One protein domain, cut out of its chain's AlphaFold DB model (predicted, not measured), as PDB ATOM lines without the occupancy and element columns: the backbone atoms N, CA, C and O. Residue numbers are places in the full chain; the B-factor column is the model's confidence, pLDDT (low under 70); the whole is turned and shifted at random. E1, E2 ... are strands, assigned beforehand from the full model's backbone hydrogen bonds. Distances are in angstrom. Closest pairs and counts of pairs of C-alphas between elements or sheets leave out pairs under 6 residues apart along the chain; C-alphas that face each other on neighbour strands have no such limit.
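This is residues 2 to 83 of the 254 residues of the protein "Chitin-binding type-2 domain-containing protein" of Pomacea canaliculata (UniProt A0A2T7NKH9). With little regular structure, this is a small twisted three-strand sheet, E1 to E3, with the short hairpin E4 and E5 at one end and two long tails, residues 2 to 23 and 64 to 83. The 82 printed residues hold five named strands and no named helix, all strand, with 23 residues in named elements. The whole is compact, radius of gyration of the C-alphas 12.2 A, spanning 40 by 32 by 19 A.

Find C-alpha 24 at (626.113, 395.748, 491.528), where E1, residues 24 to 28, begins, 12.7 A long. E2, 34 to 39, and E3, 42 to 47, each run 16.4 A. E4 is 54 to 56; E5, 61 to 63, ends at (643.085, 399.408, 496.150).

E1, E2 and E3 form a meander, each strand the antiparallel neighbour of the one before. Look at N 26 and O 36, 2.8 A, and N 37 and O 44, 2.9 A. The sheet is only just strongly twisted, up to 4.4 A off its plane. In hairpin E4 and E5, antiparallel, N 63 and O 54 are 2.8 A apart. The closest C-alphas of E2 and E4, Arg 34 and Tyr 55, are 6.3 A apart; E3 and E5 are apart.

The C-alphas of Trp 66 and Gly 83 are farthest apart, 39.8 A. The printed part has no cut and no long link between named elements. Look for pLDDT under 70 at residues 2 to 12, 66 to 74 and 81 to 83.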
ATOM      1  N   TYR A   2     627.130 393.519 507.320       26.97
ATOM      2  CA  TYR A   2     627.527 393.865 505.950       26.97
ATOM      3  C   TYR A   2     627.206 392.651 505.085       26.97
ATOM      4  O   TYR A   2     627.755 391.572 505.305       26.97
ATOM      5  N   GLN A   3     626.227 392.800 504.197       29.98
ATOM      6  CA  GLN A   3     625.765 391.729 503.324       29.98
ATOM      7  C   GLN A   3     626.838 391.490 502.257       29.98
ATOM      8  O   GLN A   3     627.258 392.422 501.571       29.98
ATOM      9  N   ALA A   4     627.331 390.255 502.161       30.31
ATOM     10  CA  ALA A   4     628.257 389.861 501.111       30.31
ATOM     11  C   ALA A   4     627.538 389.996 499.763       30.31
ATOM     12  O   ALA A   4     626.528 389.330 499.533       30.31
ATOM     13  N   ALA A   5     628.037 390.878 498.895       42.50
ATOM     14  CA  ALA A   5     627.558 390.969 497.525       42.50
ATOM     15  C   ALA A   5     627.796 389.611 496.852       42.50
ATOM     16  O   ALA A   5     628.932 389.134 496.782       42.50
ATOM     17  N   ALA A   6     626.704 388.973 496.425       40.84
ATOM     18  CA  ALA A   6     626.732 387.757 495.629       40.84
ATOM     19  C   ALA A   6     627.698 387.943 494.456       40.84
ATOM     20  O   ALA A   6     627.715 389.013 493.856       40.84
ATOM     21  N   SER A   7     628.493 386.906 494.190       42.44
ATOM     22  CA  SER A   7     629.523 386.736 493.159       42.44
ATOM     23  C   SER A   7     629.244 387.551 491.890       42.44
ATOM     24  O   SER A   7     628.676 387.058 490.917       42.44
ATOM     25  N   GLY A   8     629.586 388.837 491.941       45.31
ATOM     26  CA  GLY A   8     629.167 389.820 490.959       45.31
ATOM     27  C   GLY A   8     630.040 389.709 489.730       45.31
ATOM     28  O   GLY A   8     631.267 389.733 489.825       45.31
ATOM     29  N   PHE A   9     629.406 389.581 488.570       53.50
ATOM     30  CA  PHE A   9     630.087 389.716 487.296       53.50
ATOM     31  C   PHE A   9     630.747 391.093 487.260       53.50
ATOM     32  O   PHE A   9     630.086 392.130 487.324       53.50
ATOM     33  N   VAL A  10     632.070 391.094 487.224       53.12
ATOM     34  CA  VAL A  10     632.843 392.315 487.313       53.12
ATOM     35  C   VAL A  10     632.821 393.029 485.959       53.12
ATOM     36  O   VAL A  10     633.481 392.617 485.001       53.12
ATOM     37  N   HIS A  11     632.025 394.090 485.860       58.62
ATOM     38  CA  HIS A  11     631.862 394.857 484.630       58.62
ATOM     39  C   HIS A  11     633.009 395.861 484.427       58.62
ATOM     40  O   HIS A  11     633.299 396.670 485.303       58.62
ATOM     41  N   ARG A  12     633.635 395.833 483.234       69.75
ATOM     42  CA  ARG A  12     634.767 396.697 482.810       69.75
ATOM     43  C   ARG A  12     634.417 398.165 482.566       69.75
ATOM     44  O   ARG A  12     635.040 398.813 481.726       69.75
ATOM     45  N   TYR A  13     633.377 398.666 483.205       83.00
ATOM     46  CA  TYR A  13     632.750 399.903 482.786       83.00
ATOM     47  C   TYR A  13     632.570 400.837 483.967       83.00
ATOM     48  O   TYR A  13     632.183 400.417 485.060       83.00
ATOM     49  N   CYS A  14     632.840 402.111 483.712       90.12
ATOM     50  CA  CYS A  14     632.384 403.160 484.596       90.12
ATOM     51  C   CYS A  14     630.925 403.485 484.280       90.12
ATOM     52  O   CYS A  14     630.433 403.209 483.179       90.12
ATOM     53  N   THR A  15     630.224 404.073 485.234       92.38
ATOM     54  CA  THR A  15     628.912 404.658 484.985       92.38
ATOM     55  C   THR A  15     628.758 405.963 485.754       92.38
ATOM     56  O   THR A  15     629.547 406.265 486.644       92.38
ATOM     57  N   GLU A  16     627.745 406.735 485.391       94.00
ATOM     58  CA  GLU A  16     627.247 407.902 486.133       94.00
ATOM     59  C   GLU A  16     625.752 407.756 486.450       94.00
ATOM     60  O   GLU A  16     625.183 408.569 487.172       94.00
ATOM     61  N   ASP A  17     625.107 406.707 485.924       94.88
ATOM     62  CA  ASP A  17     623.701 406.398 486.150       94.88
ATOM     63  C   ASP A  17     623.488 404.881 486.289       94.88
ATOM     64  O   ASP A  17     624.264 404.077 485.777       94.88
ATOM     65  N   CYS A  18     622.445 404.475 487.010       95.38
ATOM     66  CA  CYS A  18     622.101 403.060 487.195       95.38
ATOM     67  C   CYS A  18     620.985 402.589 486.254       95.38
ATOM     68  O   CYS A  18     620.435 401.505 486.445       95.38
ATOM     69  N   THR A  19     620.617 403.393 485.252       95.25
ATOM     70  CA  THR A  19     619.428 403.153 484.432       95.25
ATOM     71  C   THR A  19     619.670 401.991 483.478       95.25
ATOM     72  O   THR A  19     620.442 402.097 482.523       95.25
ATOM     73  N   GLY A  20     618.969 400.880 483.706       91.19
ATOM     74  CA  GLY A  20     619.139 399.670 482.895       91.19
ATOM     75  C   GLY A  20     620.468 398.954 483.146       91.19
ATOM     76  O   GLY A  20     620.901 398.161 482.306       91.19
ATOM     77  N   LEU A  21     621.116 399.235 484.279       92.44
ATOM     78  CA  LEU A  21     622.213 398.433 484.804       92.44
ATOM     79  C   LEU A  21     621.670 397.421 485.816       92.44
ATOM     80  O   LEU A  21     620.663 397.657 486.484       92.44
ATOM     81  N   ALA A  22     622.335 396.273 485.910       92.00
ATOM     82  CA  ALA A  22     622.046 395.300 486.953       92.00
ATOM     83  C   ALA A  22     622.443 395.858 488.332       92.00
ATOM     84  O   ALA A  22     623.265 396.770 488.433       92.00
ATOM     85  N   SER A  23     621.883 395.300 489.409       92.81
ATOM     86  CA  SER A  23     622.363 395.642 490.749       92.81
ATOM     87  C   SER A  23     623.813 395.171 490.919       92.81
ATOM     88  O   SER A  23     624.148 394.037 490.568       92.81
ATOM     89  N   GLY A  24     624.683 396.032 491.443       92.50
ATOM     90  CA  GLY A  24     626.113 395.748 491.528       92.50
ATOM     91  C   GLY A  24     626.974 396.975 491.798       92.50
ATOM     92  O   GLY A  24     626.472 398.080 491.992       92.50
ATOM     93  N   GLN A  25     628.291 396.765 491.821       93.62
ATOM     94  CA  GLN A  25     629.268 397.845 491.935       93.62
ATOM     95  C   GLN A  25     629.880 398.170 490.571       93.62
ATOM     96  O   GLN A  25     630.229 397.273 489.803       93.62
ATOM     97  N   TYR A  26     630.035 399.459 490.304       92.88
ATOM     98  CA  TYR A  26     630.543 400.019 489.059       92.88
ATOM     99  C   TYR A  26     631.589 401.093 489.367       92.88
ATOM    100  O   TYR A  26     631.516 401.764 490.398       92.88
ATOM    101  N   GLY A  27     632.564 401.288 488.478       92.31
ATOM    102  CA  GLY A  27     633.503 402.407 488.609       92.31
ATOM    103  C   GLY A  27     632.803 403.752 488.389       92.31
ATOM    104  O   GLY A  27     631.862 403.838 487.603       92.31
ATOM    105  N   HIS A  28     633.259 404.814 489.051       93.44
ATOM    106  CA  HIS A  28     632.819 406.176 488.732       93.44
ATOM    107  C   HIS A  28     633.628 406.718 487.542       93.44
ATOM    108  O   HIS A  28     634.842 406.522 487.506       93.44
ATOM    109  N   CYS A  29     632.992 407.391 486.577       90.62
ATOM    110  CA  CYS A  29     633.690 407.849 485.363       90.62
ATOM    111  C   CYS A  29     634.697 408.984 485.629       90.62
ATOM    112  O   CYS A  29     635.821 408.916 485.140       90.62
ATOM    113  N   ASP A  30     634.344 409.961 486.470       89.56
ATOM    114  CA  ASP A  30     635.238 411.100 486.757       89.56
ATOM    115  C   ASP A  30     636.176 410.927 487.963       89.56
ATOM    116  O   ASP A  30     637.228 411.564 488.043       89.56
ATOM    117  N   LEU A  31     635.786 410.115 488.949       91.00
ATOM    118  CA  LEU A  31     636.402 410.099 490.276       91.00
ATOM    119  C   LEU A  31     636.916 408.701 490.604       91.00
ATOM    120  O   LEU A  31     636.178 407.859 491.101       91.00
ATOM    121  N   CYS A  32     638.206 408.450 490.385       90.12
ATOM    122  CA  CYS A  32     638.764 407.107 490.572       90.12
ATOM    123  C   CYS A  32     638.728 406.599 492.012       90.12
ATOM    124  O   CYS A  32     638.747 405.396 492.249       90.12
ATOM    125  N   ASN A  33     638.716 407.509 492.984       92.31
ATOM    126  CA  ASN A  33     638.597 407.173 494.398       92.31
ATOM    127  C   ASN A  33     637.135 406.960 494.821       92.31
ATOM    128  O   ASN A  33     636.841 406.958 496.018       92.31
ATOM    129  N   ARG A  34     636.210 406.825 493.865       94.75
ATOM    130  CA  ARG A  34     634.796 406.557 494.104       94.75
ATOM    131  C   ARG A  34     634.304 405.419 493.225       94.75
ATOM    132  O   ARG A  34     634.801 405.172 492.128       94.75
ATOM    133  N   PHE A  35     633.275 404.752 493.717       94.62
ATOM    134  CA  PHE A  35     632.525 403.749 492.984       94.62
ATOM    135  C   PHE A  35     631.032 403.994 493.165       94.62
ATOM    136  O   PHE A  35     630.600 404.711 494.071       94.62
ATOM    137  N   ILE A  36     630.244 403.416 492.273       96.00
ATOM    138  CA  ILE A  36     628.792 403.502 492.278       96.00
ATOM    139  C   ILE A  36     628.234 402.137 492.637       96.00
ATOM    140  O   ILE A  36     628.571 401.135 492.011       96.00
ATOM    141  N   TYR A  37     627.367 402.105 493.641       95.25
ATOM    142  CA  TYR A  37     626.509 400.965 493.904       95.25
ATOM    143  C   TYR A  37     625.152 401.218 493.254       95.25
ATOM    144  O   TYR A  37     624.487 402.210 493.564       95.25
ATOM    145  N   CYS A  38     624.772 400.339 492.335       95.88
ATOM    146  CA  CYS A  38     623.455 400.334 491.724       95.88
ATOM    147  C   CYS A  38     622.579 399.301 492.417       95.88
ATOM    148  O   CYS A  38     622.970 398.140 492.536       95.88
ATOM    149  N   ASP A  39     621.378 399.712 492.813       95.81
ATOM    150  CA  ASP A  39     620.338 398.798 493.270       95.81
ATOM    151  C   ASP A  39     618.971 399.239 492.746       95.81
ATOM    152  O   ASP A  39     618.512 400.331 493.060       95.81
ATOM    153  N   HIS A  40     618.328 398.431 491.899       94.06
ATOM    154  CA  HIS A  40     617.013 398.748 491.317       94.06
ATOM    155  C   HIS A  40     616.920 400.156 490.672       94.06
ATOM    156  O   HIS A  40     615.926 400.863 490.827       94.06
ATOM    157  N   ASN A  41     617.950 400.558 489.914       93.38
ATOM    158  CA  ASN A  41     618.136 401.900 489.325       93.38
ATOM    159  C   ASN A  41     618.391 403.042 490.332       93.38
ATOM    160  O   ASN A  41     618.459 404.203 489.929       93.38
ATOM    161  N   ILE A  42     618.576 402.744 491.619       94.94
ATOM    162  CA  ILE A  42     619.026 403.710 492.623       94.94
ATOM    163  C   ILE A  42     620.550 403.764 492.581       94.94
ATOM    164  O   ILE A  42     621.219 402.738 492.708       94.94
ATOM    165  N   LEU A  43     621.085 404.970 492.405       96.50
ATOM    166  CA  LEU A  43     622.516 405.236 492.368       96.50
ATOM    167  C   LEU A  43     623.010 405.702 493.735       96.50
ATOM    168  O   LEU A  43     622.523 406.695 494.276       96.50
ATOM    169  N   GLN A  44     624.015 405.012 494.267       97.75
ATOM    170  CA  GLN A  44     624.728 405.424 495.472       97.75
ATOM    171  C   GLN A  44     626.213 405.597 495.171       97.75
ATOM    172  O   GLN A  44     626.921 404.630 494.893       97.75
ATOM    173  N   VAL A  45     626.703 406.836 495.252       96.69
ATOM    174  CA  VAL A  45     628.135 407.125 495.121       96.69
ATOM    175  C   VAL A  45     628.817 406.892 496.460       96.69
ATOM    176  O   VAL A  45     628.510 407.561 497.445       96.69
ATOM    177  N   THR A  46     629.784 405.982 496.485       96.75
ATOM    178  CA  THR A  46     630.572 405.671 497.678       96.75
ATOM    179  C   THR A  46     632.032 406.014 497.427       96.75
ATOM    180  O   THR A  46     632.596 405.687 496.384       96.75
ATOM    181  N   SER A  47     632.656 406.702 498.381       96.19
ATOM    182  CA  SER A  47     634.095 406.971 498.325       96.19
ATOM    183  C   SER A  47     634.872 405.782 498.873       96.19
ATOM    184  O   SER A  47     634.454 405.156 499.849       96.19
ATOM    185  N   CYS A  48     636.018 405.491 498.269       94.94
ATOM    186  CA  CYS A  48     636.976 404.562 498.843       94.94
ATOM    187  C   CYS A  48     637.444 405.058 500.225       94.94
ATOM    188  O   CYS A  48     637.466 406.272 500.467       94.94
ATOM    189  N   PRO A  49     637.806 404.148 501.150       94.75
ATOM    190  CA  PRO A  49     638.328 404.547 502.453       94.75
ATOM    191  C   PRO A  49     639.615 405.364 502.293       94.75
ATOM    192  O   PRO A  49     640.308 405.221 501.296       94.75
ATOM    193  N   LYS A  50     639.946 406.197 503.285       88.06
ATOM    194  CA  LYS A  50     640.977 407.251 503.183       88.06
ATOM    195  C   LYS A  50     642.370 406.757 502.772       88.06
ATOM    196  O   LYS A  50     643.107 407.499 502.131       88.06
ATOM    197  N   ASP A  51     642.709 405.522 503.121       85.25
ATOM    198  CA  ASP A  51     643.994 404.923 502.762       85.25
ATOM    199  C   ASP A  51     644.011 404.473 501.290       85.25
ATOM    200  O   ASP A  51     645.043 404.500 500.626       85.25
ATOM    201  N   TYR A  52     642.847 404.174 500.721       82.12
ATOM    202  CA  TYR A  52     642.693 403.713 499.351       82.12
ATOM    203  C   TYR A  52     642.418 404.875 498.406       82.12
ATOM    204  O   TYR A  52     641.664 405.805 498.679       82.12
ATOM    205  N   THR A  53     643.026 404.795 497.238       84.62
ATOM    206  CA  THR A  53     643.092 405.915 496.290       84.62
ATOM    207  C   THR A  53     642.412 405.586 494.973       84.62
ATOM    208  O   THR A  53     642.135 406.494 494.194       84.62
ATOM    209  N   HIS A  54     642.094 404.312 494.737       90.25
ATOM    210  CA  HIS A  54     641.512 403.862 493.486       90.25
ATOM    211  C   HIS A  54     640.515 402.722 493.707       90.25
ATOM    212  O   HIS A  54     640.793 401.794 494.460       90.25
ATOM    213  N   TYR A  55     639.374 402.747 493.026       90.38
ATOM    214  CA  TYR A  55     638.479 401.598 492.923       90.38
ATOM    215  C   TYR A  55     638.891 400.716 491.740       90.38
ATOM    216  O   TYR A  55     638.754 401.116 490.583       90.38
ATOM    217  N   ASP A  56     639.429 399.525 492.003       87.94
ATOM    218  CA  ASP A  56     639.697 398.555 490.942       87.94
ATOM    219  C   ASP A  56     638.412 397.804 490.617       87.94
ATOM    220  O   ASP A  56     638.005 396.869 491.316       87.94
ATOM    221  N   TRP A  57     637.785 398.217 489.516       83.12
ATOM    222  CA  TRP A  57     636.585 397.563 489.032       83.12
ATOM    223  C   TRP A  57     636.846 396.078 488.792       83.12
ATOM    224  O   TRP A  57     635.967 395.322 489.154       83.12
ATOM    225  N   THR A  58     638.030 395.646 488.321       82.19
ATOM    226  CA  THR A  58     638.383 394.260 487.905       82.19
ATOM    227  C   THR A  58     638.248 393.223 489.013       82.19
ATOM    228  O   THR A  58     638.011 392.036 488.752       82.19
ATOM    229  N   ILE A  59     638.395 393.671 490.251       86.38
ATOM    230  CA  ILE A  59     638.246 392.852 491.453       86.38
ATOM    231  C   ILE A  59     637.116 393.354 492.356       86.38
ATOM    232  O   ILE A  59     636.806 392.704 493.350       86.38
ATOM    233  N   GLY A  60     636.472 394.468 492.000       88.69
ATOM    234  CA  GLY A  60     635.352 395.043 492.734       88.69
ATOM    235  C   GLY A  60     635.737 395.573 494.116       88.69
ATOM    236  O   GLY A  60     634.924 395.505 495.036       88.69
ATOM    237  N   VAL A  61     636.975 396.047 494.298       90.81
ATOM    238  CA  VAL A  61     637.462 396.553 495.591       90.81
ATOM    239  C   VAL A  61     638.315 397.810 495.437       90.81
ATOM    240  O   VAL A  61     638.958 398.042 494.415       90.81
ATOM    241  N   CYS A  62     638.338 398.631 496.485       92.69
ATOM    242  CA  CYS A  62     639.274 399.743 496.584       92.69
ATOM    243  C   CYS A  62     640.694 399.222 496.845       92.69
ATOM    244  O   CYS A  62     640.907 398.387 497.723       92.69
ATOM    245  N   VAL A  63     641.660 399.740 496.096       89.81
ATOM    246  CA  VAL A  63     643.085 399.408 496.150       89.81
ATOM    247  C   VAL A  63     643.925 400.677 496.336       89.81
ATOM    248  O   VAL A  63     643.462 401.807 496.142       89.81
ATOM    249  N   HIS A  64     645.167 400.499 496.779       89.44
ATOM    250  CA  HIS A  64     646.120 401.597 496.886       89.44
ATOM    251  C   HIS A  64     646.721 401.934 495.513       89.44
ATOM    252  O   HIS A  64     647.032 401.044 494.726       89.44
ATOM    253  N   HIS A  65     646.944 403.227 495.258       73.88
ATOM    254  CA  HIS A  65     647.412 403.786 493.984       73.88
ATOM    255  C   HIS A  65     648.726 403.185 493.479       73.88
ATOM    256  O   HIS A  65     648.941 403.132 492.275       73.88
ATOM    257  N   TRP A  66     649.603 402.731 494.377       68.69
ATOM    258  CA  TRP A  66     650.891 402.157 493.986       68.69
ATOM    259  C   TRP A  66     650.764 400.757 493.366       68.69
ATOM    260  O   TRP A  66     651.657 400.350 492.628       68.69
ATOM    261  N   ASP A  67     649.646 400.068 493.604       63.66
ATOM    262  CA  ASP A  67     649.336 398.755 493.027       63.66
ATOM    263  C   ASP A  67     648.416 398.832 491.804       63.66
ATOM    264  O   ASP A  67     648.229 397.840 491.097       63.66
ATOM    265  N   SER A  68     647.792 399.987 491.559       57.34
ATOM    266  CA  SER A  68     646.689 400.089 490.604       57.34
ATOM    267  C   SER A  68     647.096 400.725 489.285       57.34
ATOM    268  O   SER A  68     647.837 401.705 489.212       57.34
ATOM    269  N   ILE A  69     646.528 400.160 488.220       62.19
ATOM    270  CA  ILE A  69     646.492 400.737 486.878       62.19
ATOM    271  C   ILE A  69     645.996 402.191 487.003       62.19
ATOM    272  O   ILE A  69     645.020 402.424 487.720       62.19
ATOM    273  N   PRO A  70     646.650 403.173 486.345       64.31
ATOM    274  CA  PRO A  70     646.231 404.571 486.399       64.31
ATOM    275  C   PRO A  70     644.762 404.666 486.026       64.31
ATOM    276  O   PRO A  70     644.360 403.993 485.076       64.31
ATOM    277  N   CYS A  71     643.985 405.493 486.739       68.19
ATOM    278  CA  CYS A  71     642.583 405.675 486.395       68.19
ATOM    279  C   CYS A  71     642.502 406.024 484.915       68.19
ATOM    280  O   CYS A  71     643.023 407.072 484.504       68.19
ATOM    281  N   PRO A  72     641.910 405.159 484.095       63.88
ATOM    282  CA  PRO A  72     641.804 405.447 482.692       63.88
ATOM    283  C   PRO A  72     640.782 406.566 482.569       63.88
ATOM    284  O   PRO A  72     639.581 406.356 482.697       63.88
ATOM    285  N   LYS A  73     641.288 407.769 482.293       62.12
ATOM    286  CA  LYS A  73     640.482 408.910 481.847       62.12
ATOM    287  C   LYS A  73     639.654 408.566 480.599       62.12
ATOM    288  O   LYS A  73     638.696 409.256 480.290       62.12
ATOM    289  N   ASP A  74     640.007 407.468 479.933       62.66
ATOM    290  CA  ASP A  74     639.347 406.924 478.751       62.66
ATOM    291  C   ASP A  74     638.357 405.786 479.073       62.66
ATOM    292  O   ASP A  74     638.050 404.962 478.204       62.66
ATOM    293  N   TRP A  75     637.881 405.671 480.321       71.75
ATOM    294  CA  TRP A  75     636.852 404.687 480.654       71.75
ATOM    295  C   TRP A  75     635.606 404.889 479.794       71.75
ATOM    296  O   TRP A  75     635.036 405.973 479.706       71.75
ATOM    297  N   LYS A  76     635.183 403.803 479.136       70.25
ATOM    298  CA  LYS A  76     633.953 403.808 478.352       70.25
ATOM    299  C   LYS A  76     632.757 403.608 479.285       70.25
ATOM    300  O   LYS A  76     632.812 402.700 480.124       70.25
ATOM    301  N   PRO A  77     631.676 404.388 479.104       72.00
ATOM    302  CA  PRO A  77     630.437 404.189 479.835       72.00
ATOM    303  C   PRO A  77     629.919 402.764 479.670       72.00
ATOM    304  O   PRO A  77     630.055 402.161 478.596       72.00
ATOM    305  N   ALA A  78     629.294 402.239 480.720       71.06
ATOM    306  CA  ALA A  78     628.636 400.947 480.665       71.06
ATOM    307  C   ALA A  78     627.601 400.928 479.529       71.06
ATOM    308  O   ALA A  78     626.804 401.862 479.394       71.06
ATOM    309  N   PRO A  79     627.598 399.884 478.683       71.31
ATOM    310  CA  PRO A  79     626.583 399.762 477.655       71.31
ATOM    311  C   PRO A  79     625.216 399.643 478.333       71.31
ATOM    312  O   PRO A  79     624.980 398.730 479.123       71.31
ATOM    313  N   ARG A  80     624.307 400.573 478.019       73.94
ATOM    314  CA  ARG A  80     622.926 400.524 478.510       73.94
ATOM    315  C   ARG A  80     622.272 399.251 477.983       73.94
ATOM    316  O   ARG A  80     622.141 399.091 476.765       73.94
ATOM    317  N   VAL A  81     621.821 398.368 478.871       66.06
ATOM    318  CA  VAL A  81     621.037 397.199 478.463       66.06
ATOM    319  C   VAL A  81     619.630 397.692 478.116       66.06
ATOM    320  O   VAL A  81     618.745 397.765 478.965       66.06
ATOM    321  N   ARG A  82     619.406 398.093 476.858       46.97
ATOM    322  CA  ARG A  82     618.049 398.363 476.360       46.97
ATOM    323  C   ARG A  82     617.291 397.039 476.274       46.97
ATOM    324  O   ARG A  82     617.388 396.333 475.279       46.97
ATOM    325  N   GLY A  83     616.518 396.742 477.314       48.00
ATOM    326  CA  GLY A  83     615.374 395.837 477.231       48.00
ATOM    327  C   GLY A  83     615.676 394.343 477.323       48.00
ATOM    328  O   GLY A  83     615.250 393.600 476.449       48.00
TER     329      GLY A  83